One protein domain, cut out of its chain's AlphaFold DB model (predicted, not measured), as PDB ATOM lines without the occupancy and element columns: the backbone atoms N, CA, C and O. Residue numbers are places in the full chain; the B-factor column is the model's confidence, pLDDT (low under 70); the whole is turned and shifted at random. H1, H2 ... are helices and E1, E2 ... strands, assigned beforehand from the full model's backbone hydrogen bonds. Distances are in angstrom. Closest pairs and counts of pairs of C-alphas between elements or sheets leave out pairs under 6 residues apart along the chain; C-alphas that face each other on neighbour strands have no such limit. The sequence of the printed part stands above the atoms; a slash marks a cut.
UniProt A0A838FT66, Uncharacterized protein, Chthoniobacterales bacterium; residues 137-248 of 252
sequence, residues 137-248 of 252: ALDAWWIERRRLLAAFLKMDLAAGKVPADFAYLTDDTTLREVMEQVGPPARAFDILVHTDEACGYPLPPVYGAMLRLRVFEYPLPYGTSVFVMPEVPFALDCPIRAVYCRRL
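What this domain is: This is residues 137 to 248 of the 252 residues of an uncharacterized protein of Chthoniobacterales bacterium (UniProt A0A838FT66). A strongly twisted sheet of four strands, curled from edge to edge, has the helix H1 packed on one face with its residues 144 to 153, while residues 137 to 143 of H1 stick out free. The short helix H2 sits over E3, near where E3 ends and E4 begins, and the long loop of residues 195 to 209 joins E1 to E2. The printed part has 112 residues, with two named helices and four named strands in the order H1 H2 E1 E2 E3 E4; the antiparallel sheet runs E1 E2 E3 E4, and the class is mixed, helices and strands. The whole is compact, with a radius of gyration of the C-alphas of 13.9 A and spans of 42 by 34 by 24 A.

Where its parts are: H1, residues 137 to 153, begins at C-alpha 137 (200.947, 248.604, 249.703) and is 24.5 A from first to last C-alpha. H2, residues 175 to 182, measures 10.5 A. E1 is residues 187 to 194, 22.7 A, and E2, the longest strand, is residues 210 to 220, 30.7 A, beginning at C-alpha 210 (181.488, 234.622, 252.782). E3 is residues 224 to 230, 19.6 A. E4, residues 240 to 247, 20.5 A, ends at C-alpha 247 (208.065, 235.618, 241.911).

How they stand to each other: E1 E2 E3 E4 form a meander, each strand the antiparallel neighbour of the one before; E1 and E4 are its edge strands. The hairpin E1 and E2 has N 191 and O 213 at 2.8 A, within hydrogen-bond range. In the hairpin E2 and E3, N 218 and O 226 are 2.8 A apart, and in the hairpin E3 and E4, N 227 and O 244 are 2.8 A apart, both within that range. H1 is on the sheet, in two layers, a helix on one face of a sheet; its closest C-alphas to E4 are Phe 152 and Ala 242, 5.2 A. The closest C-alphas of H1 and E1 are Arg 145 and Ile 191, 7.4 A. H2 is on the sheet at a height of 9.2 A, over E3 and along the strands, at 7 degrees on the local plane. H1 and H2 are apart. In H1 and H2 every O i to N i+4 pair is within hydrogen-bond range.

The domain as a whole: The C-alphas farthest apart, of Tyr 207 and Tyr 222, are 42.9 A apart. The printed part has no cut. The links H1 to H2 and E1 to E2 are long. Mean pLDDT of the printed part is 81.9; residues 158 to 160 and 194 to 210 are under 70.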
ATOM      1  N   ALA A 137     200.943 249.887 249.000       84.56
ATOM      2  CA  ALA A 137     200.947 248.604 249.703       84.56
ATOM      3  C   ALA A 137     199.573 247.912 249.673       84.56
ATOM      4  O   ALA A 137     199.509 246.692 249.499       84.56
ATOM      5  N   LEU A 138     198.487 248.676 249.822       88.00
ATOM      6  CA  LEU A 138     197.118 248.165 249.735       88.00
ATOM      7  C   LEU A 138     196.776 247.699 248.320       88.00
ATOM      8  O   LEU A 138     196.221 246.613 248.175       88.00
ATOM      9  N   ASP A 139     197.148 248.462 247.292       89.38
ATOM     10  CA  ASP A 139     196.905 248.093 245.895       89.38
ATOM     11  C   ASP A 139     197.635 246.796 245.518       89.38
ATOM     12  O   ASP A 139     197.026 245.844 245.024       89.38
ATOM     13  N   ALA A 140     198.918 246.684 245.881       83.94
ATOM     14  CA  ALA A 140     199.687 245.457 245.687       83.94
ATOM     15  C   ALA A 140     199.046 244.250 246.398       83.94
ATOM     16  O   ALA A 140     198.970 243.156 245.831       83.94
ATOM     17  N   TRP A 141     198.547 244.443 247.623       84.25
ATOM     18  CA  TRP A 141     197.837 243.401 248.364       84.25
ATOM     19  C   TRP A 141     196.508 243.002 247.699       84.25
ATOM     20  O   TRP A 141     196.165 241.817 247.660       84.25
ATOM     21  N   TRP A 142     195.778 243.963 247.128       87.19
ATOM     22  CA  TRP A 142     194.519 243.729 246.415       87.19
ATOM     23  C   TRP A 142     194.715 242.975 245.103       87.19
ATOM     24  O   TRP A 142     193.989 242.015 244.828       87.19
ATOM     25  N   ILE A 143     195.726 243.355 244.323       87.69
ATOM     26  CA  ILE A 143     196.100 242.662 243.086       87.69
ATOM     27  C   ILE A 143     196.475 241.209 243.388       87.69
ATOM     28  O   ILE A 143     196.014 240.299 242.695       87.69
ATOM     29  N   GLU A 144     197.265 240.976 244.437       85.50
ATOM     30  CA  GLU A 144     197.657 239.631 244.857       85.50
ATOM     31  C   GLU A 144     196.438 238.777 245.229       85.50
ATOM     32  O   GLU A 144     196.289 237.657 244.737       85.50
ATOM     33  N   ARG A 145     195.514 239.322 246.035       85.62
ATOM     34  CA  ARG A 145     194.272 238.623 246.398       85.62
ATOM     35  C   ARG A 145     193.437 238.249 245.180       85.62
ATOM     36  O   ARG A 145     192.965 237.117 245.106       85.62
ATOM     37  N   ARG A 146     193.284 239.160 244.215       86.00
ATOM     38  CA  ARG A 146     192.548 238.884 242.969       86.00
ATOM     39  C   ARG A 146     193.199 237.771 242.151       86.00
ATOM     40  O   ARG A 146     192.487 236.952 241.582       86.00
ATOM     41  N   ARG A 147     194.534 237.713 242.101       86.94
ATOM     42  CA  ARG A 147     195.266 236.652 241.388       86.94
ATOM     43  C   ARG A 147     195.124 235.294 242.066       86.94
ATOM     44  O   ARG A 147     194.885 234.315 241.367       86.94
ATOM     45  N   LEU A 148     195.221 235.247 243.395       86.69
ATOM     46  CA  LEU A 148     194.991 234.027 244.174       86.69
ATOM     47  C   LEU A 148     193.570 233.501 243.964       86.69
ATOM     48  O   LEU A 148     193.389 232.327 243.652       86.69
ATOM     49  N   LEU A 149     192.577 234.389 244.053       84.75
ATOM     50  CA  LEU A 149     191.184 234.036 243.805       84.75
ATOM     51  C   LEU A 149     190.977 233.526 242.374       84.75
ATOM     52  O   LEU A 149     190.377 232.475 242.177       84.75
ATOM     53  N   ALA A 150     191.521 234.223 241.375       84.62
ATOM     54  CA  ALA A 150     191.427 233.799 239.983       84.62
ATOM     55  C   ALA A 150     192.096 232.436 239.731       84.62
ATOM     56  O   ALA A 150     191.564 231.648 238.955       84.62
ATOM     57  N   ALA A 151     193.234 232.147 240.374       84.50
ATOM     58  CA  ALA A 151     193.899 230.846 240.281       84.50
ATOM     59  C   ALA A 151     193.045 229.731 240.904       84.50
ATOM     60  O   ALA A 151     192.882 228.670 240.303       84.50
ATOM     61  N   PHE A 152     192.434 229.997 242.062       84.44
ATOM     62  CA  PHE A 152     191.541 229.046 242.718       84.44
ATOM     63  C   PHE A 152     190.271 228.752 241.914       84.44
ATOM     64  O   PHE A 152     189.878 227.593 241.771       84.44
ATOM     65  N   LEU A 153     189.629 229.792 241.373       81.38
ATOM     66  CA  LEU A 153     188.412 229.646 240.570       81.38
ATOM     67  C   LEU A 153     188.671 228.886 239.268       81.38
ATOM     68  O   LEU A 153     187.807 228.145 238.816       81.38
ATOM     69  N   LYS A 154     189.867 229.029 238.690       82.50
ATOM     70  CA  LYS A 154     190.281 228.292 237.490       82.50
ATOM     71  C   LYS A 154     190.702 226.845 237.755       82.50
ATOM     72  O   LYS A 154     190.962 226.151 236.782       82.50
ATOM     73  N   MET A 155     190.781 226.413 239.022       78.00
ATOM     74  CA  MET A 155     191.347 225.110 239.415       78.00
ATOM     75  C   MET A 155     192.733 224.884 238.784       78.00
ATOM     76  O   MET A 155     193.054 223.803 238.301       78.00
ATOM     77  N   ASP A 156     193.537 225.948 238.709       75.88
ATOM     78  CA  ASP A 156     194.816 225.908 238.004       75.88
ATOM     79  C   ASP A 156     195.867 225.254 238.917       75.88
ATOM     80  O   ASP A 156     196.553 225.922 239.701       75.88
ATOM     81  N   LEU A 157     195.984 223.925 238.841       70.31
ATOM     82  CA  LEU A 157     197.229 223.242 239.177       70.31
ATOM     83  C   LEU A 157     198.185 223.529 238.026       70.31
ATOM     84  O   LEU A 157     198.221 222.815 237.029       70.31
ATOM     85  N   ALA A 158     198.905 224.645 238.122       62.31
ATOM     86  CA  ALA A 158     199.754 225.143 237.050       62.31
ATOM     87  C   ALA A 158     200.982 224.233 236.826       62.31
ATOM     88  O   ALA A 158     202.115 224.643 237.085       62.31
ATOM     89  N   ALA A 159     200.778 223.021 236.303       54.28
ATOM     90  CA  ALA A 159     201.745 221.926 236.187       54.28
ATOM     91  C   ALA A 159     203.027 222.282 235.399       54.28
ATOM     92  O   ALA A 159     204.007 221.550 235.443       54.28
ATOM     93  N   GLY A 160     203.069 223.436 234.719       58.78
ATOM     94  CA  GLY A 160     204.262 223.955 234.033       58.78
ATOM     95  C   GLY A 160     204.896 225.222 234.627       58.78
ATOM     96  O   GLY A 160     205.909 225.688 234.108       58.78
ATOM     97  N   LYS A 161     204.316 225.837 235.667       71.94
ATOM     98  CA  LYS A 161     204.823 227.098 236.270       71.94
ATOM     99  C   LYS A 161     205.261 226.948 237.725       71.94
ATOM    100  O   LYS A 161     205.724 227.918 238.335       71.94
ATOM    101  N   VAL A 162     205.097 225.753 238.273       81.44
ATOM    102  CA  VAL A 162     205.438 225.426 239.650       81.44
ATOM    103  C   VAL A 162     206.949 225.140 239.745       81.44
ATOM    104  O   VAL A 162     207.512 224.529 238.835       81.44
ATOM    105  N   PRO A 163     207.653 225.641 240.778       85.62
ATOM    106  CA  PRO A 163     209.074 225.354 240.969       85.62
ATOM    107  C   PRO A 163     209.345 223.854 241.139       85.62
ATOM    108  O   PRO A 163     208.465 223.121 241.575       85.62
ATOM    109  N   ALA A 164     210.573 223.411 240.848       85.94
ATOM    110  CA  ALA A 164     210.956 221.994 240.908       85.94
ATOM    111  C   ALA A 164     210.630 221.335 242.263       85.94
ATOM    112  O   ALA A 164     210.186 220.192 242.296       85.94
ATOM    113  N   ASP A 165     210.752 222.095 243.356       86.19
ATOM    114  CA  ASP A 165     210.449 221.649 244.721       86.19
ATOM    115  C   ASP A 165     208.978 221.248 244.924       86.19
ATOM    116  O   ASP A 165     208.666 220.572 245.892       86.19
ATOM    117  N   PHE A 166     208.079 221.653 244.024       87.25
ATOM    118  CA  PHE A 166     206.642 221.371 244.046       87.25
ATOM    119  C   PHE A 166     206.170 220.684 242.749       87.25
ATOM    120  O   PHE A 166     204.977 220.625 242.469       87.25
ATOM    121  N   ALA A 167     207.090 220.157 241.935       85.12
ATOM    122  CA  ALA A 167     206.743 219.483 240.681       85.12
ATOM    123  C   ALA A 167     205.997 218.149 240.886       85.12
ATOM    124  O   ALA A 167     205.454 217.604 239.932       85.12
ATOM    125  N   TYR A 168     205.973 217.629 242.117       86.19
ATOM    126  CA  TYR A 168     205.249 216.412 242.488       86.19
ATOM    127  C   TYR A 168     203.747 216.636 242.713       86.19
ATOM    128  O   TYR A 168     203.028 215.659 242.887       86.19
ATOM    129  N   LEU A 169     203.278 217.892 242.740       86.31
ATOM    130  CA  LEU A 169     201.873 218.201 242.990       86.31
ATOM    131  C   LEU A 169     200.995 217.680 241.845       86.31
ATOM    132  O   LEU A 169     201.056 218.179 240.721       86.31
ATOM    133  N   THR A 170     200.163 216.699 242.169       86.06
ATOM    134  CA  THR A 170     199.080 216.162 241.340       86.06
ATOM    135  C   THR A 170     197.722 216.544 241.930       86.06
ATOM    136  O   THR A 170     197.645 217.019 243.065       86.06
ATOM    137  N   ASP A 171     196.643 216.305 241.181       83.12
ATOM    138  CA  ASP A 171     195.265 216.570 241.628       83.12
ATOM    139  C   ASP A 171     194.898 215.789 242.908       83.12
ATOM    140  O   ASP A 171     194.087 216.251 243.707       83.12
ATOM    141  N   ASP A 172     195.543 214.641 243.140       88.19
ATOM    142  CA  ASP A 172     195.324 213.785 244.313       88.19
ATOM    143  C   ASP A 172     196.212 214.153 245.512       88.19
ATOM    144  O   ASP A 172     196.015 213.632 246.610       88.19
ATOM    145  N   THR A 173     197.203 215.034 245.324       90.75
ATOM    146  CA  THR A 173     198.154 215.364 246.390       90.75
ATOM    147  C   THR A 173     197.444 216.109 247.514       90.75
ATOM    148  O   THR A 173     196.782 217.128 247.286       90.75
ATOM    149  N   THR A 174     197.610 215.632 248.745       93.69
ATOM    150  CA  THR A 174     196.972 216.242 249.919       93.69
ATOM    151  C   THR A 174     197.843 217.325 250.546       93.69
ATOM    152  O   THR A 174     199.068 217.354 250.406       93.69
ATOM    153  N   LEU A 175     197.222 218.235 251.301       91.81
ATOM    154  CA  LEU A 175     197.977 219.244 252.050       91.81
ATOM    155  C   LEU A 175     198.943 218.606 253.066       91.81
ATOM    156  O   LEU A 175     200.033 219.140 253.287       91.81
ATOM    157  N   ARG A 176     198.557 217.476 253.671       94.06
ATOM    158  CA  ARG A 176     199.400 216.709 254.591       94.06
ATOM    159  C   ARG A 176     200.698 216.269 253.916       94.06
ATOM    160  O   ARG A 176     201.763 216.549 254.455       94.06
ATOM    161  N   GLU A 177     200.612 215.670 252.730       93.75
ATOM    162  CA  GLU A 177     201.784 215.228 251.960       93.75
ATOM    163  C   GLU A 177     202.721 216.397 251.639       93.75
ATOM    164  O   GLU A 177     203.936 216.292 251.804       93.75
ATOM    165  N   VAL A 178     202.164 217.561 251.284       92.44
ATOM    166  CA  VAL A 178     202.975 218.766 251.053       92.44
ATOM    167  C   VAL A 178     203.709 219.213 252.310       92.44
ATOM    168  O   VAL A 178     204.884 219.579 252.242       92.44
ATOM    169  N   MET A 179     203.036 219.187 253.460       93.88
ATOM    170  CA  MET A 179     203.646 219.556 254.737       93.88
ATOM    171  C   MET A 179     204.709 218.551 255.188       93.88
ATOM    172  O   MET A 179     205.698 218.952 255.798       93.88
ATOM    173  N   GLU A 180     204.526 217.267 254.889       94.12
ATOM    174  CA  GLU A 180     205.513 216.225 255.178       94.12
ATOM    175  C   GLU A 180     206.760 216.367 254.298       94.12
ATOM    176  O   GLU A 180     207.879 216.207 254.786       94.12
ATOM    177  N   GLN A 181     206.586 216.731 253.025       92.44
ATOM    178  CA  GLN A 181     207.692 216.833 252.076       92.44
ATOM    179  C   GLN A 181     208.458 218.160 252.162       92.44
ATOM    180  O   GLN A 181     209.688 218.170 252.088       92.44
ATOM    181  N   VAL A 182     207.752 219.287 252.294       91.38
ATOM    182  CA  VAL A 182     208.353 220.638 252.274       91.38
ATOM    183  C   VAL A 182     208.552 221.197 253.686       91.38
ATOM    184  O   VAL A 182     209.379 222.085 253.899       91.38
ATOM    185  N   GLY A 183     207.826 220.668 254.670       92.88
ATOM    186  CA  GLY A 183     207.781 221.185 256.033       92.88
ATOM    187  C   GLY A 183     206.577 222.104 256.280       92.88
ATOM    188  O   GLY A 183     205.694 222.248 255.436       92.88
ATOM    189  N   PRO A 184     206.502 222.741 257.461       93.62
ATOM    190  CA  PRO A 184     205.365 223.579 257.817       93.62
ATOM    191  C   PRO A 184     205.305 224.869 256.974       93.62
ATOM    192  O   PRO A 184     206.343 225.474 256.688       93.62
ATOM    193  N   PRO A 185     204.097 225.352 256.630       93.50
ATOM    194  CA  PRO A 185     203.924 226.598 255.894       93.50
ATOM    195  C   PRO A 185     204.388 227.787 256.735       93.50
ATOM    196  O   PRO A 185     204.121 227.864 257.937       93.50
ATOM    197  N   ALA A 186     205.021 228.773 256.099       93.50
ATOM    198  CA  ALA A 186     205.474 229.971 256.808       93.50
ATOM    199  C   ALA A 186     204.303 230.857 257.249       93.50
ATOM    200  O   ALA A 186     204.404 231.602 258.227       93.50
ATOM    201  N   ARG A 187     203.195 230.809 256.501       92.94
ATOM    202  CA  ARG A 187     201.985 231.564 256.805       92.94
ATOM    203  C   ARG A 187     200.754 230.822 256.305       92.94
ATOM    204  O   ARG A 187     200.742 230.328 255.184       92.94
ATOM    205  N   ALA A 188     199.697 230.838 257.110       91.69
ATOM    206  CA  ALA A 188     198.348 230.496 256.685       91.69
ATOM    207  C   ALA A 188     197.457 231.736 256.817       91.69
ATOM    208  O   ALA A 188     197.554 232.470 257.807       91.69
ATOM    209  N   PHE A 189     196.625 232.012 255.819       90.94
ATOM    210  CA  PHE A 189     195.675 233.121 255.874       90.94
ATOM    211  C   PHE A 189     194.408 232.814 255.087       90.94
ATOM    212  O   PHE A 189     194.421 232.017 254.153       90.94
ATOM    213  N   ASP A 190     193.325 233.494 255.460       89.06
ATOM    214  CA  ASP A 190     192.019 233.281 254.854       89.06
ATOM    215  C   ASP A 190     191.699 234.418 253.862       89.06
ATOM    216  O   ASP A 190     191.862 235.618 254.140       89.06
ATOM    217  N   ILE A 191     191.245 234.044 252.671       86.19
ATOM    218  CA  ILE A 191     190.677 234.938 251.665       86.19
ATOM    219  C   ILE A 191     189.161 234.815 251.752       86.19
ATOM    220  O   ILE A 191     188.615 233.719 251.724       86.19
ATOM    221  N   LEU A 192     188.483 235.952 251.894       82.38
ATOM    222  CA  LEU A 192     187.026 235.997 251.871       82.38
ATOM    223  C   LEU A 192     186.579 236.032 250.414       82.38
ATOM    224  O   LEU A 192     187.016 236.907 249.667       82.38
ATOM    225  N   VAL A 193     185.741 235.076 250.038       74.31
ATOM    226  CA  VAL A 193     185.177 234.937 248.698       74.31
ATOM    227  C   VAL A 193     183.665 235.024 248.815       74.31
ATOM    228  O   VAL A 193     183.067 234.364 249.669       74.31
ATOM    229  N   HIS A 194     183.043 235.853 247.984       69.94
ATOM    230  CA  HIS A 194     181.590 235.882 247.893       69.94
ATOM    231  C   HIS A 194     181.103 234.599 247.215       69.94
ATOM    232  O   HIS A 194     181.648 234.190 246.191       69.94
ATOM    233  N   THR A 195     180.088 233.952 247.789       64.38
ATOM    234  CA  THR A 195     179.515 232.696 247.271       64.38
ATOM    235  C   THR A 195     179.089 232.782 245.809       64.38
ATOM    236  O   THR A 195     179.214 231.795 245.093       64.38
ATOM    237  N   ASP A 196     178.672 233.964 245.357       64.56
ATOM    238  CA  ASP A 196     178.232 234.212 243.980       64.56
ATOM    239  C   ASP A 196     179.386 234.099 242.965       64.56
ATOM    240  O   ASP A 196     179.158 233.814 241.794       64.56
ATOM    241  N   GLU A 197     180.636 234.279 243.410       62.62
ATOM    242  CA  GLU A 197     181.840 234.110 242.584       62.62
ATOM    243  C   GLU A 197     182.398 232.678 242.646       62.62
ATOM    244  O   GLU A 197     183.169 232.277 241.777       62.62
ATOM    245  N   ALA A 198     182.001 231.879 243.643       58.75
ATOM    246  CA  ALA A 198     182.485 230.515 243.880       58.75
ATOM    247  C   ALA A 198     181.755 229.452 243.026       58.75
ATOM    248  O   ALA A 198     181.504 228.335 243.491       58.75
ATOM    249  N   CYS A 199     181.408 229.804 241.781       53.00
ATOM    250  CA  CYS A 199     180.702 228.965 240.810       53.00
ATOM    251  C   CYS A 199     181.353 227.577 240.684       53.00
ATOM    252  O   CYS A 199     182.422 227.435 240.094       53.00
ATOM    253  N   GLY A 200     180.701 226.550 241.238       56.19
ATOM    254  CA  GLY A 200     181.125 225.149 241.128       56.19
ATOM    255  C   GLY A 200     181.113 224.348 242.432       56.19
ATOM    256  O   GLY A 200     181.276 223.134 242.376       56.19
ATOM    257  N   TYR A 201     180.901 224.975 243.594       55.69
ATOM    258  CA  TYR A 201     180.694 224.241 244.846       55.69
ATOM    259  C   TYR A 201     179.206 224.046 245.165       55.69
ATOM    260  O   TYR A 201     178.457 225.026 245.144       55.69
ATOM    261  N   PRO A 202     178.775 222.842 245.589       51.53
ATOM    262  CA  PRO A 202     177.500 222.650 246.268       51.53
ATOM    263  C   PRO A 202     177.623 223.143 247.718       51.53
ATOM    264  O   PRO A 202     177.545 222.371 248.671       51.53
ATOM    265  N   LEU A 203     177.883 224.437 247.907       56.75
ATOM    266  CA  LEU A 203     177.703 225.053 249.218       56.75
ATOM    267  C   LEU A 203     176.198 225.256 249.424       56.75
ATOM    268  O   LEU A 203     175.507 225.626 248.471       56.75
ATOM    269  N   PRO A 204     175.662 225.022 250.636       50.88
ATOM    270  CA  PRO A 204     174.280 225.375 250.916       50.88
ATOM    271  C   PRO A 204     174.100 226.860 250.568       50.88
ATOM    272  O   PRO A 204     174.938 227.667 250.985       50.88
ATOM    273  N   PRO A 205     173.075 227.230 249.777       49.38
ATOM    274  CA  PRO A 205     172.866 228.597 249.321       49.38
ATOM    275  C   PRO A 205     172.464 229.465 250.511       49.38
ATOM    276  O   PRO A 205     171.292 229.731 250.762       49.38
ATOM    277  N   VAL A 206     173.450 229.895 251.286       54.16
ATOM    278  CA  VAL A 206     173.284 230.937 252.284       54.16
ATOM    279  C   VAL A 206     173.633 232.228 251.565       54.16
ATOM    280  O   VAL A 206     174.801 232.589 251.443       54.16
ATOM    281  N   TYR A 207     172.607 232.881 251.019       49.81
ATOM    282  CA  TYR A 207     172.721 234.205 250.410       49.81
ATOM    283  C   TYR A 207     173.520 235.130 251.342       49.81
ATOM    284  O   TYR A 207     173.136 235.348 252.492       49.81
ATOM    285  N   GLY A 208     174.658 235.637 250.863       56.34
ATOM    286  CA  GLY A 208     175.534 236.528 251.630       56.34
ATOM    287  C   GLY A 208     176.558 235.849 252.549       56.34
ATOM    288  O   GLY A 208     177.279 236.554 253.258       56.34
ATOM    289  N   ALA A 209     176.680 234.517 252.547       62.78
ATOM    290  CA  ALA A 209     177.773 233.859 253.255       62.78
ATOM    291  C   ALA A 209     179.108 234.118 252.539       62.78
ATOM    292  O   ALA A 209     179.248 233.925 251.336       62.78
ATOM    293  N   MET A 210     180.119 234.558 253.288       68.44
ATOM    294  CA  MET A 210     181.488 234.622 252.782       68.44
ATOM    295  C   MET A 210     182.157 233.265 252.981       68.44
ATOM    296  O   MET A 210     182.310 232.807 254.118       68.44
ATOM    297  N   LEU A 211     182.605 232.641 251.892       74.50
ATOM    298  CA  LEU A 211     183.477 231.476 251.970       74.50
ATOM    299  C   LEU A 211     184.869 231.942 252.409       74.50
ATOM    300  O   LEU A 211     185.441 232.871 251.835       74.50
ATOM    301  N   ARG A 212     185.427 231.295 253.433       82.31
ATOM    302  CA  ARG A 212     186.809 231.517 253.867       82.31
ATOM    303  C   ARG A 212     187.710 230.517 253.175       82.31
ATOM    304  O   ARG A 212     187.788 229.373 253.596       82.31
ATOM    305  N   LEU A 213     188.390 230.961 252.136       85.25
ATOM    306  CA  LEU A 213     189.384 230.172 251.437       85.25
ATOM    307  C   LEU A 213     190.714 230.234 252.179       85.25
ATOM    308  O   LEU A 213     191.309 231.306 252.289       85.25
ATOM    309  N   ARG A 214     191.184 229.100 252.691       90.00
ATOM    310  CA  ARG A 214     192.456 229.047 253.412       90.00
ATOM    311  C   ARG A 214     193.618 228.823 252.444       90.00
ATOM    312  O   ARG A 214     193.597 227.894 251.644       90.00
ATOM    313  N   VAL A 215     194.631 229.682 252.531       92.06
ATOM    314  CA  VAL A 215     195.843 229.651 251.699       92.06
ATOM    315  C   VAL A 215     197.063 229.395 252.568       92.06
ATOM    316  O   VAL A 215     197.220 230.034 253.613       92.06
ATOM    317  N   PHE A 216     197.954 228.524 252.100       93.94
ATOM    318  CA  PHE A 216     199.225 228.204 252.746       93.94
ATOM    319  C   PHE A 216     200.392 228.724 251.904       93.94
ATOM    320  O   PHE A 216     200.542 228.348 250.744       93.94
ATOM    321  N   GLU A 217     201.200 229.616 252.476       94.25
ATOM    322  CA  GLU A 217     202.353 230.233 251.814       94.25
ATOM    323  C   GLU A 217     203.659 229.530 252.208       94.25
ATOM    324  O   GLU A 217     204.017 229.459 253.389       94.25
ATOM    325  N   TYR A 218     204.400 229.099 251.189       93.81
ATOM    326  CA  TYR A 218     205.719 228.487 251.279       93.81
ATOM    327  C   TYR A 218     206.755 229.387 250.587       93.81
ATOM    328  O   TYR A 218     206.796 229.458 249.352       93.81
ATOM    329  N   PRO A 219     207.570 230.133 251.352       91.75
ATOM    330  CA  PRO A 219     208.640 230.946 250.799       91.75
ATOM    331  C   PRO A 219     209.828 230.060 250.418       91.75
ATOM    332  O   PRO A 219     210.305 229.255 251.213       91.75
ATOM    333  N   LEU A 220     210.336 230.254 249.208       89.62
ATOM    334  CA  LEU A 220     211.492 229.553 248.667       89.62
ATOM    335  C   LEU A 220     212.732 230.458 248.709       89.62
ATOM    336  O   LEU A 220     212.613 231.682 248.558       89.62
ATOM    337  N   PRO A 221     213.942 229.889 248.862       86.56
ATOM    338  CA  PRO A 221     215.170 230.660 249.078       86.56
ATOM    339  C   PRO A 221     215.544 231.571 247.898       86.56
ATOM    340  O   PRO A 221     216.244 232.563 248.076       86.56
ATOM    341  N   TYR A 222     215.040 231.288 246.696       85.75
ATOM    342  CA  TYR A 222     215.314 232.039 245.466       85.75
ATOM    343  C   TYR A 222     214.311 233.174 245.182       85.75
ATOM    344  O   TYR A 222     214.201 233.637 244.043       85.75
ATOM    345  N   GLY A 223     213.593 233.650 246.205       85.31
ATOM    346  CA  GLY A 223     212.698 234.809 246.090       85.31
ATOM    347  C   GLY A 223     211.356 234.497 245.424       85.31
ATOM    348  O   GLY A 223     210.727 235.380 244.844       85.31
ATOM    349  N   THR A 224     210.908 233.248 245.507       88.56
ATOM    350  CA  THR A 224     209.594 232.813 245.023       88.56
ATOM    351  C   THR A 224     208.740 232.404 246.220       88.56
ATOM    352  O   THR A 224     209.246 231.760 247.130       88.56
ATOM    353  N   SER A 225     207.460 232.761 246.238       91.25
ATOM    354  CA  SER A 225     206.480 232.204 247.177       91.25
ATOM    355  C   SER A 225     205.539 231.284 246.409       91.25
ATOM    356  O   SER A 225     204.997 231.692 245.378       91.25
ATOM    357  N   VAL A 226     205.323 230.075 246.918       92.44
ATOM    358  CA  VAL A 226     204.279 229.168 246.429       92.44
ATOM    359  C   VAL A 226     203.109 229.215 247.399       92.44
ATOM    360  O   VAL A 226     203.288 229.136 248.612       92.44
ATOM    361  N   PHE A 227     201.913 229.381 246.857       92.69
ATOM    362  CA  PHE A 227     200.662 229.397 247.590       92.69
ATOM    363  C   PHE A 227     199.879 228.145 247.235       92.69
ATOM    364  O   PHE A 227     199.492 227.971 246.081       92.69
ATOM    365  N   VAL A 228     199.653 227.295 248.228       92.62
ATOM    366  CA  VAL A 228     198.895 226.050 248.093       92.62
ATOM    367  C   VAL A 228     197.500 226.268 248.667       92.62
ATOM    368  O   VAL A 228     197.350 226.821 249.763       92.62
ATOM    369  N   MET A 229     196.480 225.874 247.907       92.19
ATOM    370  CA  MET A 229     195.073 226.075 248.248       92.19
ATOM    371  C   MET A 229     194.352 224.723 248.202       92.19
ATOM    372  O   MET A 229     194.103 224.221 247.103       92.19
ATOM    373  N   PRO A 230     194.049 224.104 249.358       90.50
ATOM    374  CA  PRO A 230     193.323 222.843 249.390       90.50
ATOM    375  C   PRO A 230     191.853 223.027 249.029       90.50
ATOM    376  O   PRO A 230     191.302 224.133 249.059       90.50
ATOM    377  N   GLU A 231     191.213 221.917 248.701       85.38
ATOM    378  CA  GLU A 231     189.779 221.854 248.499       85.38
ATOM    379  C   GLU A 231     189.011 222.056 249.821       85.38
ATOM    380  O   GLU A 231     189.491 221.700 250.899       85.38
ATOM    381  N   VAL A 232     187.808 222.644 249.762       78.75
ATOM    382  CA  VAL A 232     186.870 222.717 250.901       78.75
ATOM    383  C   VAL A 232     186.613 221.289 251.420       78.75
ATOM    384  O   VAL A 232     186.329 220.417 250.604       78.75
ATOM    385  N   PRO A 233     186.658 221.018 252.742       78.31
ATOM    386  CA  PRO A 233     186.630 221.953 253.878       78.31
ATOM    387  C   PRO A 233     187.988 222.487 254.367       78.31
ATOM    388  O   PRO A 233     188.053 223.032 255.470       78.31
ATOM    389  N   PHE A 234     189.057 222.376 253.577       81.69
ATOM    390  CA  PHE A 234     190.416 222.804 253.938       81.69
ATOM    391  C   PHE A 234     191.024 222.003 255.102       81.69
ATOM    392  O   PHE A 234     191.816 222.530 255.889       81.69
ATOM    393  N   ALA A 235     190.637 220.730 255.226       83.62
ATOM    394  CA  ALA A 235     191.296 219.795 256.130       83.62
ATOM    395  C   ALA A 235     192.673 219.394 255.573       83.62
ATOM    396  O   ALA A 235     192.948 219.554 254.386       83.62
ATOM    397  N   LEU A 236     193.543 218.858 256.434       87.12
ATOM    398  CA  LEU A 236     194.880 218.400 256.025       87.12
ATOM    399  C   LEU A 236     194.823 217.280 254.976       87.12
ATOM    400  O   LEU A 236     195.718 217.169 254.148       87.12
ATOM    401  N   ASP A 237     193.746 216.497 255.000       90.62
ATOM    402  CA  ASP A 237     193.532 215.354 254.109       90.62
ATOM    403  C   ASP A 237     192.805 215.745 252.817       90.62
ATOM    404  O   ASP A 237     192.517 214.892 251.985       90.62
ATOM    405  N   CYS A 238     192.479 217.031 252.644       87.00
ATOM    406  CA  CYS A 238     191.863 217.507 251.415       87.00
ATOM    407  C   CYS A 238     192.905 217.597 250.290       87.00
ATOM    408  O   CYS A 238     194.029 218.060 250.541       87.00
ATOM    409  N   PRO A 239     192.525 217.221 249.056       90.56
ATOM    410  CA  PRO A 239     193.380 217.380 247.891       90.56
ATOM    411  C   PRO A 239     193.630 218.859 247.601       90.56
ATOM    412  O   PRO A 239     192.879 219.753 248.021       90.56
ATOM    413  N   ILE A 240     194.712 219.135 246.887       90.31
ATOM    414  CA  ILE A 240     195.074 220.490 246.487       90.31
ATOM    415  C   ILE A 240     194.268 220.879 245.260       90.31
ATOM    416  O   ILE A 240     194.353 220.251 244.214       90.31
ATOM    417  N   ARG A 241     193.521 221.976 245.372       87.44
ATOM    418  CA  ARG A 241     192.681 222.472 244.280       87.44
ATOM    419  C   ARG A 241     193.408 223.438 243.355       87.44
ATOM    420  O   ARG A 241     193.093 223.519 242.173       87.44
ATOM    421  N   ALA A 242     194.310 224.251 243.897       89.25
ATOM    422  CA  ALA A 242     195.042 225.226 243.102       89.25
ATOM    423  C   ALA A 242     196.390 225.572 243.722       89.25
ATOM    424  O   ALA A 242     196.569 225.564 244.947       89.25
ATOM    425  N   VAL A 243     197.321 225.952 242.849       90.38
ATOM    426  CA  VAL A 243     198.660 226.386 243.237       90.38
ATOM    427  C   VAL A 243     198.986 227.684 242.517       90.38
ATOM    428  O   VAL A 243     198.930 227.771 241.292       90.38
ATOM    429  N   TYR A 244     199.369 228.706 243.275       90.19
ATOM    430  CA  TYR A 244     199.807 229.979 242.713       90.19
ATOM    431  C   TYR A 244     201.267 230.250 243.059       90.19
ATOM    432  O   TYR A 244     201.682 230.159 244.208       90.19
ATOM    433  N   CYS A 245     202.057 230.615 242.054       89.38
ATOM    434  CA  CYS A 245     203.470 230.924 242.206       89.38
ATOM    435  C   CYS A 245     203.692 232.426 242.009       89.38
ATOM    436  O   CYS A 245     203.455 232.966 240.923       89.38
ATOM    437  N   ARG A 246     204.182 233.105 243.051       87.19
ATOM    438  CA  ARG A 246     204.594 234.511 242.989       87.19
ATOM    439  C   ARG A 246     206.109 234.602 242.979       87.19
ATOM    440  O   ARG A 246     206.761 234.292 243.973       87.19
ATOM    441  N   ARG A 247     206.674 235.148 241.904       84.19
ATOM    442  CA  ARG A 247     208.065 235.618 241.911       84.19
ATOM    443  C   ARG A 247     208.112 237.011 242.519       84.19
ATOM    444  O   ARG A 247     207.445 237.920 242.022       84.19
ATOM    445  N   LEU A 248     208.881 237.182 243.588       74.81
ATOM    446  CA  LEU A 248     209.187 238.515 244.089       74.81
ATOM    447  C   LEU A 248     210.074 239.215 243.048       74.81
ATOM    448  O   LEU A 248     210.979 238.579 242.497       74.81
TER     449      LEU A 248